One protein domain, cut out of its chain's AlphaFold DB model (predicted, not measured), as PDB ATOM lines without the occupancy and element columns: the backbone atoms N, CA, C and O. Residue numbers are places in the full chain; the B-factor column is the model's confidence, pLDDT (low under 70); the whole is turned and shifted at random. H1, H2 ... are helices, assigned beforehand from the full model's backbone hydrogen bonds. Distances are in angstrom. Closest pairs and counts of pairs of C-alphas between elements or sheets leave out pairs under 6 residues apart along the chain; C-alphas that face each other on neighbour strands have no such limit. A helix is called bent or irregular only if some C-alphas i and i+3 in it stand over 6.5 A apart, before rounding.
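What this domain is: This is residues 90 to 191 of the 288 residues of an uncharacterized protein of Pseudomonas fluorescens (UniProt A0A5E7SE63). A helix, H3, runs through the middle, with H1 packed on one side of it and H4 on the other. H5 joins one end of H4 to the far end of H3, touching each along a short part, and H2 sits off at a corner near H3. The printed part has 102 residues with five named helices in the order H1 to H5 and no named strand: all helix. It is compact, with a radius of gyration of the C-alphas of 13.2 A and spans of 37 by 31 by 23 A.

Where its parts are: H1, residues 94 to 108, begins at C-alpha 94 (87.544, 49.455, 331.642) and is 19.9 A long; it is irregular, with C-alphas 99 and 102 7.1 A apart. H2 is residues 117 to 126, 14.5 A; H3 129 to 141, 18.3 A; H4 147 to 161, 21.1 A. H5, residues 170 to 185, 21.9 A, ends at C-alpha 185 (82.978, 49.687, 324.279).

How they stand to each other: H1 touches H3 at a steep tilt of 47 degrees, opposite ways, closest at the C-alphas of Gly 97 and Ala 141, 5.2 A. H3, H4 and H5 form an up-and-down bundle, each running against the one before. The hairpin of H3 and H4 is closest at C-alphas 129 and 156, 5.0 A. In the hairpin of H4 and H5, the two only just touch, with 3 pairs of C-alphas within 8 A. H1 and H4 are apart. In H2 to H5 every O i to N i+4 pair is within hydrogen-bond range; in H1, 7 of 11.

The domain as a whole: The C-alphas of Arg 114 and Pro 168 are farthest apart, 37.2 A. The printed part has no cut and no long link. Residues 93 to 99 and 185 to 191 have pLDDT under 70.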
ATOM      1  N   LEU A  90      89.446  60.450 329.880       85.06
ATOM      2  CA  LEU A  90      90.323  59.674 328.998       85.06
ATOM      3  C   LEU A  90      91.313  58.762 329.738       85.06
ATOM      4  O   LEU A  90      91.880  57.856 329.134       85.06
ATOM      5  N   GLU A  91      91.521  58.981 331.035       82.44
ATOM      6  CA  GLU A  91      92.321  58.107 331.900       82.44
ATOM      7  C   GLU A  91      91.526  56.931 332.484       82.44
ATOM      8  O   GLU A  91      92.129  56.057 333.103       82.44
ATOM      9  N   LEU A  92      90.197  56.892 332.317       78.75
ATOM     10  CA  LEU A  92      89.378  55.795 332.834       78.75
ATOM     11  C   LEU A  92      89.757  54.468 332.167       78.75
ATOM     12  O   LEU A  92      89.650  54.322 330.948       78.75
ATOM     13  N   SER A  93      90.132  53.484 332.981       68.69
ATOM     14  CA  SER A  93      90.261  52.091 332.545       68.69
ATOM     15  C   SER A  93      88.894  51.400 332.406       68.69
ATOM     16  O   SER A  93      87.905  51.890 332.940       68.69
ATOM     17  N   VAL A  94      88.809  50.232 331.749       60.38
ATOM     18  CA  VAL A  94      87.544  49.455 331.642       60.38
ATOM     19  C   VAL A  94      86.932  49.154 333.017       60.38
ATOM     20  O   VAL A  94      85.725  49.285 333.203       60.38
ATOM     21  N   ILE A  95      87.773  48.803 333.996       58.88
ATOM     22  CA  ILE A  95      87.348  48.477 335.367       58.88
ATOM     23  C   ILE A  95      86.866  49.740 336.097       58.88
ATOM     24  O   ILE A  95      85.831  49.726 336.759       58.88
ATOM     25  N   GLU A  96      87.582  50.857 335.950       59.91
ATOM     26  CA  GLU A  96      87.180  52.134 336.550       59.91
ATOM     27  C   GLU A  96      85.985  52.771 335.837       59.91
ATOM     28  O   GLU A  96      85.217  53.475 336.480       59.91
ATOM     29  N   GLY A  97      85.794  52.534 334.540       59.59
ATOM     30  CA  GLY A  97      84.678  53.064 333.759       59.59
ATOM     31  C   GLY A  97      83.333  52.613 334.322       59.59
ATOM     32  O   GLY A  97      82.448  53.440 334.519       59.59
ATOM     33  N   GLN A  98      83.223  51.336 334.702       58.88
ATOM     34  CA  GLN A  98      82.015  50.778 335.319       58.88
ATOM     35  C   GLN A  98      81.707  51.347 336.711       58.88
ATOM     36  O   GLN A  98      80.539  51.484 337.064       58.88
ATOM     37  N   VAL A  99      82.730  51.677 337.505       60.47
ATOM     38  CA  VAL A  99      82.559  52.057 338.922       60.47
ATOM     39  C   VAL A  99      82.586  53.576 339.131       60.47
ATOM     40  O   VAL A  99      81.909  54.101 340.013       60.47
ATOM     41  N   ASN A 100      83.341  54.309 338.311       75.00
ATOM     42  CA  ASN A 100      83.659  55.716 338.541       75.00
ATOM     43  C   ASN A 100      83.027  56.681 337.534       75.00
ATOM     44  O   ASN A 100      82.999  57.875 337.832       75.00
ATOM     45  N   ALA A 101      82.507  56.236 336.385       80.75
ATOM     46  CA  ALA A 101      81.916  57.158 335.407       80.75
ATOM     47  C   ALA A 101      80.719  57.929 335.993       80.75
ATOM     48  O   ALA A 101      80.656  59.150 335.856       80.75
ATOM     49  N   ASP A 102      79.851  57.254 336.748       81.50
ATOM     50  CA  ASP A 102      78.717  57.868 337.455       81.50
ATOM     51  C   ASP A 102      79.170  58.864 338.522       81.50
ATOM     52  O   ASP A 102      78.602  59.948 338.665       81.50
ATOM     53  N   THR A 103      80.224  58.515 339.257       85.12
ATOM     54  CA  THR A 103      80.820  59.372 340.284       85.12
ATOM     55  C   THR A 103      81.412  60.635 339.664       85.12
ATOM     56  O   THR A 103      81.168  61.734 340.160       85.12
ATOM     57  N   LEU A 104      82.153  60.510 338.558       86.56
ATOM     58  CA  LEU A 104      82.707  61.657 337.836       86.56
ATOM     59  C   LEU A 104      81.604  62.504 337.195       86.56
ATOM     60  O   LEU A 104      81.673  63.730 337.258       86.56
ATOM     61  N   LEU A 105      80.574  61.872 336.631       86.81
ATOM     62  CA  LEU A 105      79.442  62.574 336.041       86.81
ATOM     63  C   LEU A 105      78.687  63.382 337.102       86.81
ATOM     64  O   LEU A 105      78.452  64.564 336.889       86.81
ATOM     65  N   ASN A 106      78.407  62.812 338.276       86.38
ATOM     66  CA  ASN A 106      77.779  63.548 339.377       86.38
ATOM     67  C   ASN A 106      78.687  64.638 339.970       86.38
ATOM     68  O   ASN A 106      78.190  65.675 340.400       86.38
ATOM     69  N   ARG A 107      80.008  64.418 339.998       88.94
ATOM     70  CA  ARG A 107      80.979  65.388 340.525       88.94
ATOM     71  C   ARG A 107      81.110  66.623 339.636       88.94
ATOM     72  O   ARG A 107      81.172  67.730 340.159       88.94
ATOM     73  N   TYR A 108      81.209  66.434 338.321       88.25
ATOM     74  CA  TYR A 108      81.471  67.524 337.377       88.25
ATOM     75  C   TYR A 108      80.205  68.087 336.728       88.25
ATOM     76  O   TYR A 108      80.189  69.245 336.323       88.25
ATOM     77  N   TYR A 109      79.140  67.290 336.655       88.06
ATOM     78  CA  TYR A 109      77.865  67.652 336.038       88.06
ATOM     79  C   TYR A 109      76.703  67.250 336.962       88.06
ATOM     80  O   TYR A 109      75.904  66.367 336.621       88.06
ATOM     81  N   PRO A 110      76.608  67.866 338.158       84.00
ATOM     82  CA  PRO A 110      75.578  67.527 339.129       84.00
ATOM     83  C   PRO A 110      74.181  67.695 338.524       84.00
ATOM     84  O   PRO A 110      73.938  68.562 337.686       84.00
ATOM     85  N   ASP A 111      73.266  66.819 338.935       81.94
ATOM     86  CA  ASP A 111      71.864  66.785 338.504       81.94
ATOM     87  C   ASP A 111      71.620  66.525 337.005       81.94
ATOM     88  O   ASP A 111      70.461  66.407 336.595       81.94
ATOM     89  N   PHE A 112      72.662  66.324 336.189       83.31
ATOM     90  CA  PHE A 112      72.509  66.067 334.754       83.31
ATOM     91  C   PHE A 112      71.616  64.850 334.470       83.31
ATOM     92  O   PHE A 112      70.710  64.920 333.641       83.31
ATOM     93  N   LEU A 113      71.801  63.745 335.199       79.88
ATOM     94  CA  LEU A 113      70.962  62.545 335.047       79.88
ATOM     95  C   LEU A 113      69.565  62.694 335.659       79.88
ATOM     96  O   LEU A 113      68.666  61.934 335.312       79.88
ATOM     97  N   ARG A 114      69.374  63.654 336.572       81.19
ATOM     98  CA  ARG A 114      68.093  63.881 337.257       81.19
ATOM     99  C   ARG A 114      67.135  64.723 336.425       81.19
ATOM    100  O   ARG A 114      65.926  64.683 336.649       81.19
ATOM    101  N   VAL A 115      67.653  65.493 335.470       77.56
ATOM    102  CA  VAL A 115      66.830  66.277 334.552       77.56
ATOM    103  C   VAL A 115      66.414  65.436 333.341       77.56
ATOM    104  O   VAL A 115      67.187  64.639 332.821       77.56
ATOM    105  N   GLY A 116      65.177  65.610 332.867       76.31
ATOM    106  CA  GLY A 116      64.680  64.874 331.699       76.31
ATOM    107  C   GLY A 116      65.453  65.185 330.408       76.31
ATOM    108  O   GLY A 116      66.069  66.247 330.278       76.31
ATOM    109  N   LEU A 117      65.350  64.294 329.414       76.44
ATOM    110  CA  LEU A 117      66.086  64.344 328.134       76.44
ATOM    111  C   LEU A 117      66.046  65.714 327.427       76.44
ATOM    112  O   LEU A 117      67.035  66.136 326.833       76.44
ATOM    113  N   ILE A 118      64.921  66.434 327.493       78.06
ATOM    114  CA  ILE A 118      64.782  67.770 326.885       78.06
ATOM    115  C   ILE A 118      65.731  68.777 327.550       78.06
ATOM    116  O   ILE A 118      66.437  69.511 326.860       78.06
ATOM    117  N   LYS A 119      65.789  68.787 328.887       78.88
ATOM    118  CA  LYS A 119      66.686  69.669 329.645       78.88
ATOM    119  C   LYS A 119      68.147  69.272 329.447       78.88
ATOM    120  O   LYS A 119      68.978  70.157 329.283       78.88
ATOM    121  N   GLN A 120      68.448  67.973 329.361       80.81
ATOM    122  CA  GLN A 120      69.792  67.484 329.023       80.81
ATOM    123  C   GLN A 120      70.256  67.990 327.649       80.81
ATOM    124  O   GLN A 120      71.368  68.498 327.526       80.81
ATOM    125  N   LYS A 121      69.391  67.933 326.625       78.00
ATOM    126  CA  LYS A 121      69.685  68.483 325.287       78.00
ATOM    127  C   LYS A 121      69.946  69.989 325.324       78.00
ATOM    128  O   LYS A 121      70.901  70.458 324.706       78.00
ATOM    129  N   GLN A 122      69.129  70.747 326.059       80.44
ATOM    130  CA  GLN A 122      69.338  72.187 326.241       80.44
ATOM    131  C   GLN A 122      70.669  72.478 326.946       80.44
ATOM    132  O   GLN A 122      71.384  73.393 326.551       80.44
ATOM    133  N   TRP A 123      71.043  71.673 327.937       81.12
ATOM    134  CA  TRP A 123      72.333  71.784 328.615       81.12
ATOM    135  C   TRP A 123      73.499  71.548 327.653       81.12
ATOM    136  O   TRP A 123      74.336  72.428 327.472       81.12
ATOM    137  N   LEU A 124      73.475  70.422 326.933       80.31
ATOM    138  CA  LEU A 124      74.475  70.086 325.918       80.31
ATOM    139  C   LEU A 124      74.622  71.187 324.863       80.31
ATOM    140  O   LEU A 124      75.739  71.444 324.416       80.31
ATOM    141  N   SER A 125      73.532  71.853 324.463       78.38
ATOM    142  CA  SER A 125      73.592  72.959 323.493       78.38
ATOM    143  C   SER A 125      74.322  74.208 324.001       78.38
ATOM    144  O   SER A 125      74.853  74.946 323.177       78.38
ATOM    145  N   ARG A 126      74.387  74.417 325.321       83.88
ATOM    146  CA  ARG A 126      75.034  75.575 325.963       83.88
ATOM    147  C   ARG A 126      76.499  75.325 326.318       83.88
ATOM    148  O   ARG A 126      77.252  76.284 326.429       83.88
ATOM    149  N   CYS A 127      76.888  74.064 326.482       85.62
ATOM    150  CA  CYS A 127      78.273  73.673 326.724       85.62
ATOM    151  C   CYS A 127      79.177  73.997 325.529       85.62
ATOM    152  O   CYS A 127      78.759  73.872 324.367       85.62
ATOM    153  N   ASN A 128      80.439  74.319 325.821       90.75
ATOM    154  CA  ASN A 128      81.477  74.381 324.794       90.75
ATOM    155  C   ASN A 128      81.758  72.972 324.215       90.75
ATOM    156  O   ASN A 128      81.271  71.959 324.729       90.75
ATOM    157  N   ASN A 129      82.503  72.882 323.108       91.25
ATOM    158  CA  ASN A 129      82.705  71.595 322.431       91.25
ATOM    159  C   ASN A 129      83.482  70.587 323.296       91.25
ATOM    160  O   ASN A 129      83.152  69.400 323.271       91.25
ATOM    161  N   LEU A 130      84.447  71.043 324.103       94.06
ATOM    162  CA  LEU A 130      85.226  70.190 325.004       94.06
ATOM    163  C   LEU A 130      84.366  69.618 326.141       94.06
ATOM    164  O   LEU A 130      84.419  68.419 326.417       94.06
ATOM    165  N   GLU A 131      83.532  70.441 326.771       92.31
ATOM    166  CA  GLU A 131      82.561  70.034 327.792       92.31
ATOM    167  C   GLU A 131      81.534  69.059 327.220       92.31
ATOM    168  O   GLU A 131      81.263  68.016 327.814       92.31
ATOM    169  N   ARG A 132      80.992  69.365 326.034       91.25
ATOM    170  CA  ARG A 132      80.038  68.491 325.347       91.25
ATOM    171  C   ARG A 132      80.658  67.128 325.052       91.25
ATOM    172  O   ARG A 132      80.015  66.110 325.303       91.25
ATOM    173  N   LEU A 133      81.893  67.106 324.545       91.75
ATOM    174  CA  LEU A 133      82.642  65.877 324.295       91.75
ATOM    175  C   LEU A 133      82.860  65.099 325.599       91.75
ATOM    176  O   LEU A 133      82.524  63.922 325.666       91.75
ATOM    177  N   THR A 134      83.334  65.769 326.651       92.75
ATOM    178  CA  THR A 134      83.587  65.181 327.978       92.75
ATOM    179  C   THR A 134      82.348  64.504 328.553       92.75
ATOM    180  O   THR A 134      82.398  63.346 328.968       92.75
ATOM    181  N   LEU A 135      81.216  65.205 328.535       90.69
ATOM    182  CA  LEU A 135      79.949  64.701 329.043       90.69
ATOM    183  C   LEU A 135      79.445  63.505 328.227       90.69
ATOM    184  O   LEU A 135      79.005  62.511 328.802       90.69
ATOM    185  N   CYS A 136      79.552  63.550 326.896       88.69
ATOM    186  CA  CYS A 136      79.147  62.419 326.064       88.69
ATOM    187  C   CYS A 136      80.051  61.193 326.271       88.69
ATOM    188  O   CYS A 136      79.540  60.077 326.326       88.69
ATOM    189  N   LEU A 137      81.365  61.380 326.441       88.69
ATOM    190  CA  LEU A 137      82.289  60.289 326.766       88.69
ATOM    191  C   LEU A 137      81.959  59.664 328.128       88.69
ATOM    192  O   LEU A 137      81.902  58.442 328.238       88.69
ATOM    193  N   LEU A 138      81.637  60.472 329.143       88.50
ATOM    194  CA  LEU A 138      81.165  59.960 330.434       88.50
ATOM    195  C   LEU A 138      79.875  59.148 330.299       88.50
ATOM    196  O   LEU A 138      79.769  58.087 330.908       88.50
ATOM    197  N   LEU A 139      78.914  59.587 329.480       86.75
ATOM    198  CA  LEU A 139      77.687  58.821 329.222       86.75
ATOM    199  C   LEU A 139      77.967  57.474 328.545       86.75
ATOM    200  O   LEU A 139      77.277  56.497 328.844       86.75
ATOM    201  N   VAL A 140      78.984  57.405 327.677       84.81
ATOM    202  CA  VAL A 140      79.464  56.139 327.106       84.81
ATOM    203  C   VAL A 140      80.058  55.243 328.185       84.81
ATOM    204  O   VAL A 140      79.620  54.103 328.315       84.81
ATOM    205  N   ALA A 141      80.989  55.761 328.989       83.25
ATOM    206  CA  ALA A 141      81.622  55.000 330.068       83.25
ATOM    207  C   ALA A 141      80.614  54.517 331.128       83.25
ATOM    208  O   ALA A 141      80.786  53.452 331.705       83.25
ATOM    209  N   SER A 142      79.528  55.268 331.329       80.81
ATOM    210  CA  SER A 142      78.430  54.922 332.240       80.81
ATOM    211  C   SER A 142      77.436  53.902 331.655       80.81
ATOM    212  O   SER A 142      76.398  53.652 332.262       80.81
ATOM    213  N   TYR A 143      77.669  53.381 330.442       76.94
ATOM    214  CA  TYR A 143      76.742  52.513 329.692       76.94
ATOM    215  C   TYR A 143      75.339  53.111 329.470       76.94
ATOM    216  O   TYR A 143      74.385  52.400 329.165       76.94
ATOM    217  N   ARG A 144      75.203  54.441 329.553       75.25
ATOM    218  CA  ARG A 144      73.963  55.187 329.251       75.25
ATOM    219  C   ARG A 144      74.006  55.803 327.849       75.25
ATOM    220  O   ARG A 144      73.361  56.814 327.558       75.25
ATOM    221  N   CYS A 145      74.817  55.209 326.977       76.25
ATOM    222  CA  CYS A 145      75.012  55.669 325.614       76.25
ATOM    223  C   CYS A 145      73.773  55.411 324.750       76.25
ATOM    224  O   CYS A 145      73.100  54.394 324.878       76.25
ATOM    225  N   SER A 146      73.515  56.323 323.818       72.38
ATOM    226  CA  SER A 146      72.544  56.150 322.740       72.38
ATOM    227  C   SER A 146      73.187  56.596 321.426       72.38
ATOM    228  O   SER A 146      74.182  57.324 321.446       72.38
ATOM    229  N   ALA A 147      72.601  56.230 320.281       70.38
ATOM    230  CA  ALA A 147      73.072  56.692 318.970       70.38
ATOM    231  C   ALA A 147      73.193  58.230 318.891       70.38
ATOM    232  O   ALA A 147      74.147  58.756 318.326       70.38
ATOM    233  N   VAL A 148      72.298  58.959 319.564       72.50
ATOM    234  CA  VAL A 148      72.327  60.430 319.642       72.50
ATOM    235  C   VAL A 148      73.571  60.946 320.375       72.50
ATOM    236  O   VAL A 148      74.133  61.979 320.001       72.50
ATOM    237  N   HIS A 149      74.019  60.250 321.424       78.06
ATOM    238  CA  HIS A 149      75.238  60.615 322.154       78.06
ATOM    239  C   HIS A 149      76.478  60.378 321.295       78.06
ATOM    240  O   HIS A 149      77.374  61.215 321.271       78.06
ATOM    241  N   LEU A 150      76.488  59.293 320.526       76.19
ATOM    242  CA  LEU A 150      77.557  58.979 319.589       76.19
ATOM    243  C   LEU A 150      77.686  60.021 318.463       76.19
ATOM    244  O   LEU A 150      78.774  60.540 318.219       76.19
ATOM    245  N   GLU A 151      76.577  60.426 317.844       74.75
ATOM    246  CA  GLU A 151      76.573  61.542 316.886       74.75
ATOM    247  C   GLU A 151      77.009  62.868 317.528       74.75
ATOM    248  O   GLU A 151      77.635  63.719 316.891       74.75
ATOM    249  N   SER A 152      76.675  63.068 318.805       82.38
ATOM    250  CA  SER A 152      77.075  64.264 319.550       82.38
ATOM    251  C   SER A 152      78.575  64.284 319.841       82.38
ATOM    252  O   SER A 152      79.166  65.359 319.753       82.38
ATOM    253  N   ILE A 153      79.195  63.126 320.106       84.81
ATOM    254  CA  ILE A 153      80.657  62.970 320.197       84.81
ATOM    255  C   ILE A 153      81.288  63.380 318.876       84.81
ATOM    256  O   ILE A 153      82.146  64.256 318.871       84.81
ATOM    257  N   ALA A 154      80.818  62.813 317.765       78.75
ATOM    258  CA  ALA A 154      81.326  63.106 316.430       78.75
ATOM    259  C   ALA A 154      81.302  64.607 316.119       78.75
ATOM    260  O   ALA A 154      82.307  65.220 315.770       78.75
ATOM    261  N   ARG A 155      80.139  65.230 316.330       79.69
ATOM    262  CA  ARG A 155      79.924  66.651 316.059       79.69
ATOM    263  C   ARG A 155      80.756  67.545 316.975       79.69
ATOM    264  O   ARG A 155      81.269  68.561 316.515       79.69
ATOM    265  N   ALA A 156      80.850  67.208 318.262       87.75
ATOM    266  CA  ALA A 156      81.670  67.956 319.212       87.75
ATOM    267  C   ALA A 156      83.154  67.844 318.853       87.75
ATOM    268  O   ALA A 156      83.837  68.860 318.818       87.75
ATOM    269  N   LEU A 157      83.615  66.641 318.514       86.44
ATOM    270  CA  LEU A 157      84.985  66.361 318.109       86.44
ATOM    271  C   LEU A 157      85.358  67.115 316.829       86.44
ATOM    272  O   LEU A 157      86.365  67.807 316.824       86.44
ATOM    273  N   ASN A 158      84.521  67.077 315.790       79.69
ATOM    274  CA  ASN A 158      84.771  67.814 314.546       79.69
ATOM    275  C   ASN A 158      84.860  69.326 314.769       79.69
ATOM    276  O   ASN A 158      85.743  69.985 314.230       79.69
ATOM    277  N   ARG A 159      83.962  69.883 315.592       83.56
ATOM    278  CA  ARG A 159      83.988  71.313 315.921       83.56
ATOM    279  C   ARG A 159      85.212  71.683 316.746       83.56
ATOM    280  O   ARG A 159      85.845  72.678 316.430       83.56
ATOM    281  N   LEU A 160      85.556  70.868 317.743       88.62
ATOM    282  CA  LEU A 160      86.749  71.052 318.562       88.62
ATOM    283  C   LEU A 160      88.000  71.024 317.680       88.62
ATOM    284  O   LEU A 160      88.795  71.944 317.718       88.62
ATOM    285  N   CYS A 161      88.120  70.042 316.787       83.00
ATOM    286  CA  CYS A 161      89.216  69.934 315.823       83.00
ATOM    287  C   CYS A 161      89.321  71.115 314.841       83.00
ATOM    288  O   CYS A 161      90.366  71.267 314.215       83.00
ATOM    289  N   ALA A 162      88.272  71.924 314.682       78.25
ATOM    290  CA  ALA A 162      88.298  73.133 313.864       78.25
ATOM    291  C   ALA A 162      88.736  74.387 314.649       78.25
ATOM    292  O   ALA A 162      88.998  75.420 314.038       78.25
ATOM    293  N   GLU A 163      88.818  74.321 315.981       85.62
ATOM    294  CA  GLU A 163      89.282  75.427 316.826       85.62
ATOM    295  C   GLU A 163      90.804  75.607 316.707       85.62
ATOM    296  O   GLU A 163      91.541  74.629 316.597       85.62
ATOM    297  N   ASN A 164      91.297  76.850 316.774       83.81
ATOM    298  CA  ASN A 164      92.710  77.183 316.531       83.81
ATOM    299  C   ASN A 164      93.692  76.380 317.396       83.81
ATOM    300  O   ASN A 164      94.674  75.853 316.879       83.81
ATOM    301  N   ILE A 165      93.403  76.248 318.693       90.56
ATOM    302  CA  ILE A 165      94.240  75.519 319.658       90.56
ATOM    303  C   ILE A 165      94.257  74.014 319.348       90.56
ATOM    304  O   ILE A 165      95.282  73.347 319.452       90.56
ATOM    305  N   TRP A 166      93.107  73.454 318.983       88.25
ATOM    306  CA  TRP A 166      92.925  72.010 318.844       88.25
ATOM    307  C   TRP A 166      93.234  71.507 317.442       88.25
ATOM    308  O   TRP A 166      93.582  70.341 317.280       88.25
ATOM    309  N   ASN A 167      93.151  72.366 316.430       82.62
ATOM    310  CA  ASN A 167      93.397  72.011 315.044       82.62
ATOM    311  C   ASN A 167      94.795  71.400 314.833       82.62
ATOM    312  O   ASN A 167      94.862  70.333 314.223       82.62
ATOM    313  N   PRO A 168      95.906  71.945 315.366       79.88
ATOM    314  CA  PRO A 168      97.216  71.292 315.283       79.88
ATOM    315  C   PRO A 168      97.257  69.908 315.951       79.88
ATOM    316  O   PRO A 168      97.963  69.018 315.485       79.88
ATOM    317  N   ALA A 169      96.459  69.706 317.002       83.12
ATOM    318  CA  ALA A 169      96.405  68.481 317.797       83.12
ATOM    319  C   ALA A 169      95.278  67.511 317.379       83.12
ATOM    320  O   ALA A 169      95.101  66.453 317.991       83.12
ATOM    321  N   ARG A 170      94.505  67.847 316.334       79.19
ATOM    322  CA  ARG A 170      93.240  67.180 315.978       79.19
ATOM    323  C   ARG A 170      93.374  65.674 315.790       79.19
ATOM    324  O   ARG A 170      92.496  64.918 316.183       79.19
ATOM    325  N   TYR A 171      94.492  65.216 315.241       71.88
ATOM    326  CA  TYR A 171      94.723  63.792 315.003       71.88
ATOM    327  C   TYR A 171      95.089  63.040 316.268       71.88
ATOM    328  O   TYR A 171      94.559  61.962 316.512       71.88
ATOM    329  N   ALA A 172      95.944  63.611 317.112       75.50
ATOM    330  CA  ALA A 172      96.233  63.011 318.405       75.50
ATOM    331  C   ALA A 172      94.952  62.925 319.254       75.50
ATOM    332  O   ALA A 172      94.678  61.884 319.846       75.50
ATOM    333  N   LEU A 173      94.114  63.966 319.217       84.88
ATOM    334  CA  LEU A 173      92.809  63.996 319.872       84.88
ATOM    335  C   LEU A 173      91.849  62.923 319.336       84.88
ATOM    336  O   LEU A 173      91.358  62.104 320.110       84.88
ATOM    337  N   VAL A 174      91.588  62.897 318.027       78.88
ATOM    338  CA  VAL A 174      90.676  61.920 317.407       78.88
ATOM    339  C   VAL A 174      91.170  60.491 317.640       78.88
ATOM    340  O   VAL A 174      90.373  59.606 317.947       78.88
ATOM    341  N   GLY A 175      92.481  60.264 317.540       74.25
ATOM    342  CA  GLY A 175      93.091  58.952 317.724       74.25
ATOM    343  C   GLY A 175      92.949  58.472 319.160       74.25
ATOM    344  O   GLY A 175      92.533  57.339 319.384       74.25
ATOM    345  N   LEU A 176      93.202  59.356 320.126       80.69
ATOM    346  CA  LEU A 176      93.026  59.059 321.542       80.69
ATOM    347  C   LEU A 176      91.563  58.754 321.882       80.69
ATOM    348  O   LEU A 176      91.291  57.743 322.521       80.69
ATOM    349  N   VAL A 177      90.618  59.576 321.410       84.00
ATOM    350  CA  VAL A 177      89.178  59.351 321.629       84.00
ATOM    351  C   VAL A 177      88.723  58.041 320.980       84.00
ATOM    352  O   VAL A 177      87.940  57.305 321.578       84.00
ATOM    353  N   ARG A 178      89.239  57.706 319.790       77.56
ATOM    354  CA  ARG A 178      88.946  56.433 319.120       77.56
ATOM    355  C   ARG A 178      89.463  55.246 319.916       77.56
ATOM    356  O   ARG A 178      88.672  54.359 320.215       77.56
ATOM    357  N   CYS A 179      90.750  55.236 320.260       74.12
ATOM    358  CA  CYS A 179      91.348  54.150 321.032       74.12
ATOM    359  C   CYS A 179      90.622  53.969 322.364       74.12
ATOM    360  O   CYS A 179      90.311  52.846 322.740       74.12
ATOM    361  N   TRP A 180      90.273  55.068 323.031       81.25
ATOM    362  CA  TRP A 180      89.526  55.028 324.282       81.25
ATOM    363  C   TRP A 180      88.113  54.447 324.108       81.25
ATOM    364  O   TRP A 180      87.691  53.597 324.889       81.25
ATOM    365  N   LEU A 181      87.383  54.842 323.057       78.38
ATOM    366  CA  LEU A 181      86.052  54.298 322.766       78.38
ATOM    367  C   LEU A 181      86.097  52.824 322.349       78.38
ATOM    368  O   LEU A 181      85.262  52.049 322.809       78.38
ATOM    369  N   GLU A 182      87.063  52.427 321.520       74.50
ATOM    370  CA  GLU A 182      87.321  51.025 321.165       74.50
ATOM    371  C   GLU A 182      87.626  50.200 322.421       74.50
ATOM    372  O   GLU A 182      87.055  49.127 322.609       74.50
ATOM    373  N   TYR A 183      88.469  50.731 323.306       73.38
ATOM    374  CA  TYR A 183      88.876  50.077 324.542       73.38
ATOM    375  C   TYR A 183      87.715  49.890 325.527       73.38
ATOM    376  O   TYR A 183      87.561  48.802 326.078       73.38
ATOM    377  N   LEU A 184      86.871  50.909 325.730       71.12
ATOM    378  CA  LEU A 184      85.753  50.829 326.678       71.12
ATOM    379  C   LEU A 184      84.517  50.105 326.144       71.12
ATOM    380  O   LEU A 184      83.826  49.437 326.911       71.12
ATOM    381  N   SER A 185      84.199  50.263 324.858       67.81
ATOM    382  CA  SER A 185      82.978  49.687 324.279       67.81
ATOM    383  C   SER A 185      83.199  48.330 323.608       67.81
ATOM    384  O   SER A 185      82.229  47.619 323.364       67.81
ATOM    385  N   GLY A 186      84.447  47.973 323.281       59.50
ATOM    386  CA  GLY A 186      84.780  46.783 322.493       59.50
ATOM    387  C   GLY A 186      84.433  46.897 321.002       59.50
ATOM    388  O   GLY A 186      84.663  45.950 320.252       59.50
ATOM    389  N   PHE A 187      83.901  48.039 320.547       57.16
ATOM    390  CA  PHE A 187      83.511  48.274 319.157       57.16
ATOM    391  C   PHE A 187      84.274  49.448 318.547       57.16
ATOM    392  O   PHE A 187      84.483  50.482 319.183       57.16
ATOM    393  N   ASN A 188      84.615  49.332 317.261       57.16
ATOM    394  CA  ASN A 188      85.144  50.460 316.504       57.16
ATOM    395  C   ASN A 188      84.008  51.396 316.067       57.16
ATOM    396  O   ASN A 188      83.416  51.246 314.997       57.16
ATOM    397  N   LEU A 189      83.665  52.326 316.955       59.88
ATOM    398  CA  LEU A 189      82.519  53.215 316.797       59.88
ATOM    399  C   LEU A 189      82.844  54.444 315.926       59.88
ATOM    400  O   LEU A 189      81.988  54.912 315.181       59.88
ATOM    401  N   LEU A 190      84.081  54.940 315.949       57.44
ATOM    402  CA  LEU A 190      84.426  56.259 315.400       57.44
ATOM    403  C   LEU A 190      84.495  56.386 313.857       57.44
ATOM    404  O   LEU A 190      84.129  57.443 313.349       57.44
ATOM    405  N   PRO A 191      84.896  55.364 313.073       50.66
ATOM    406  CA  PRO A 191      84.855  55.403 311.606       50.66
ATOM    407  C   PRO A 191      83.451  55.638 311.049       50.66
ATOM    408  O   PRO A 191      83.286  56.243 310.005       50.66
TER     409      PRO A 191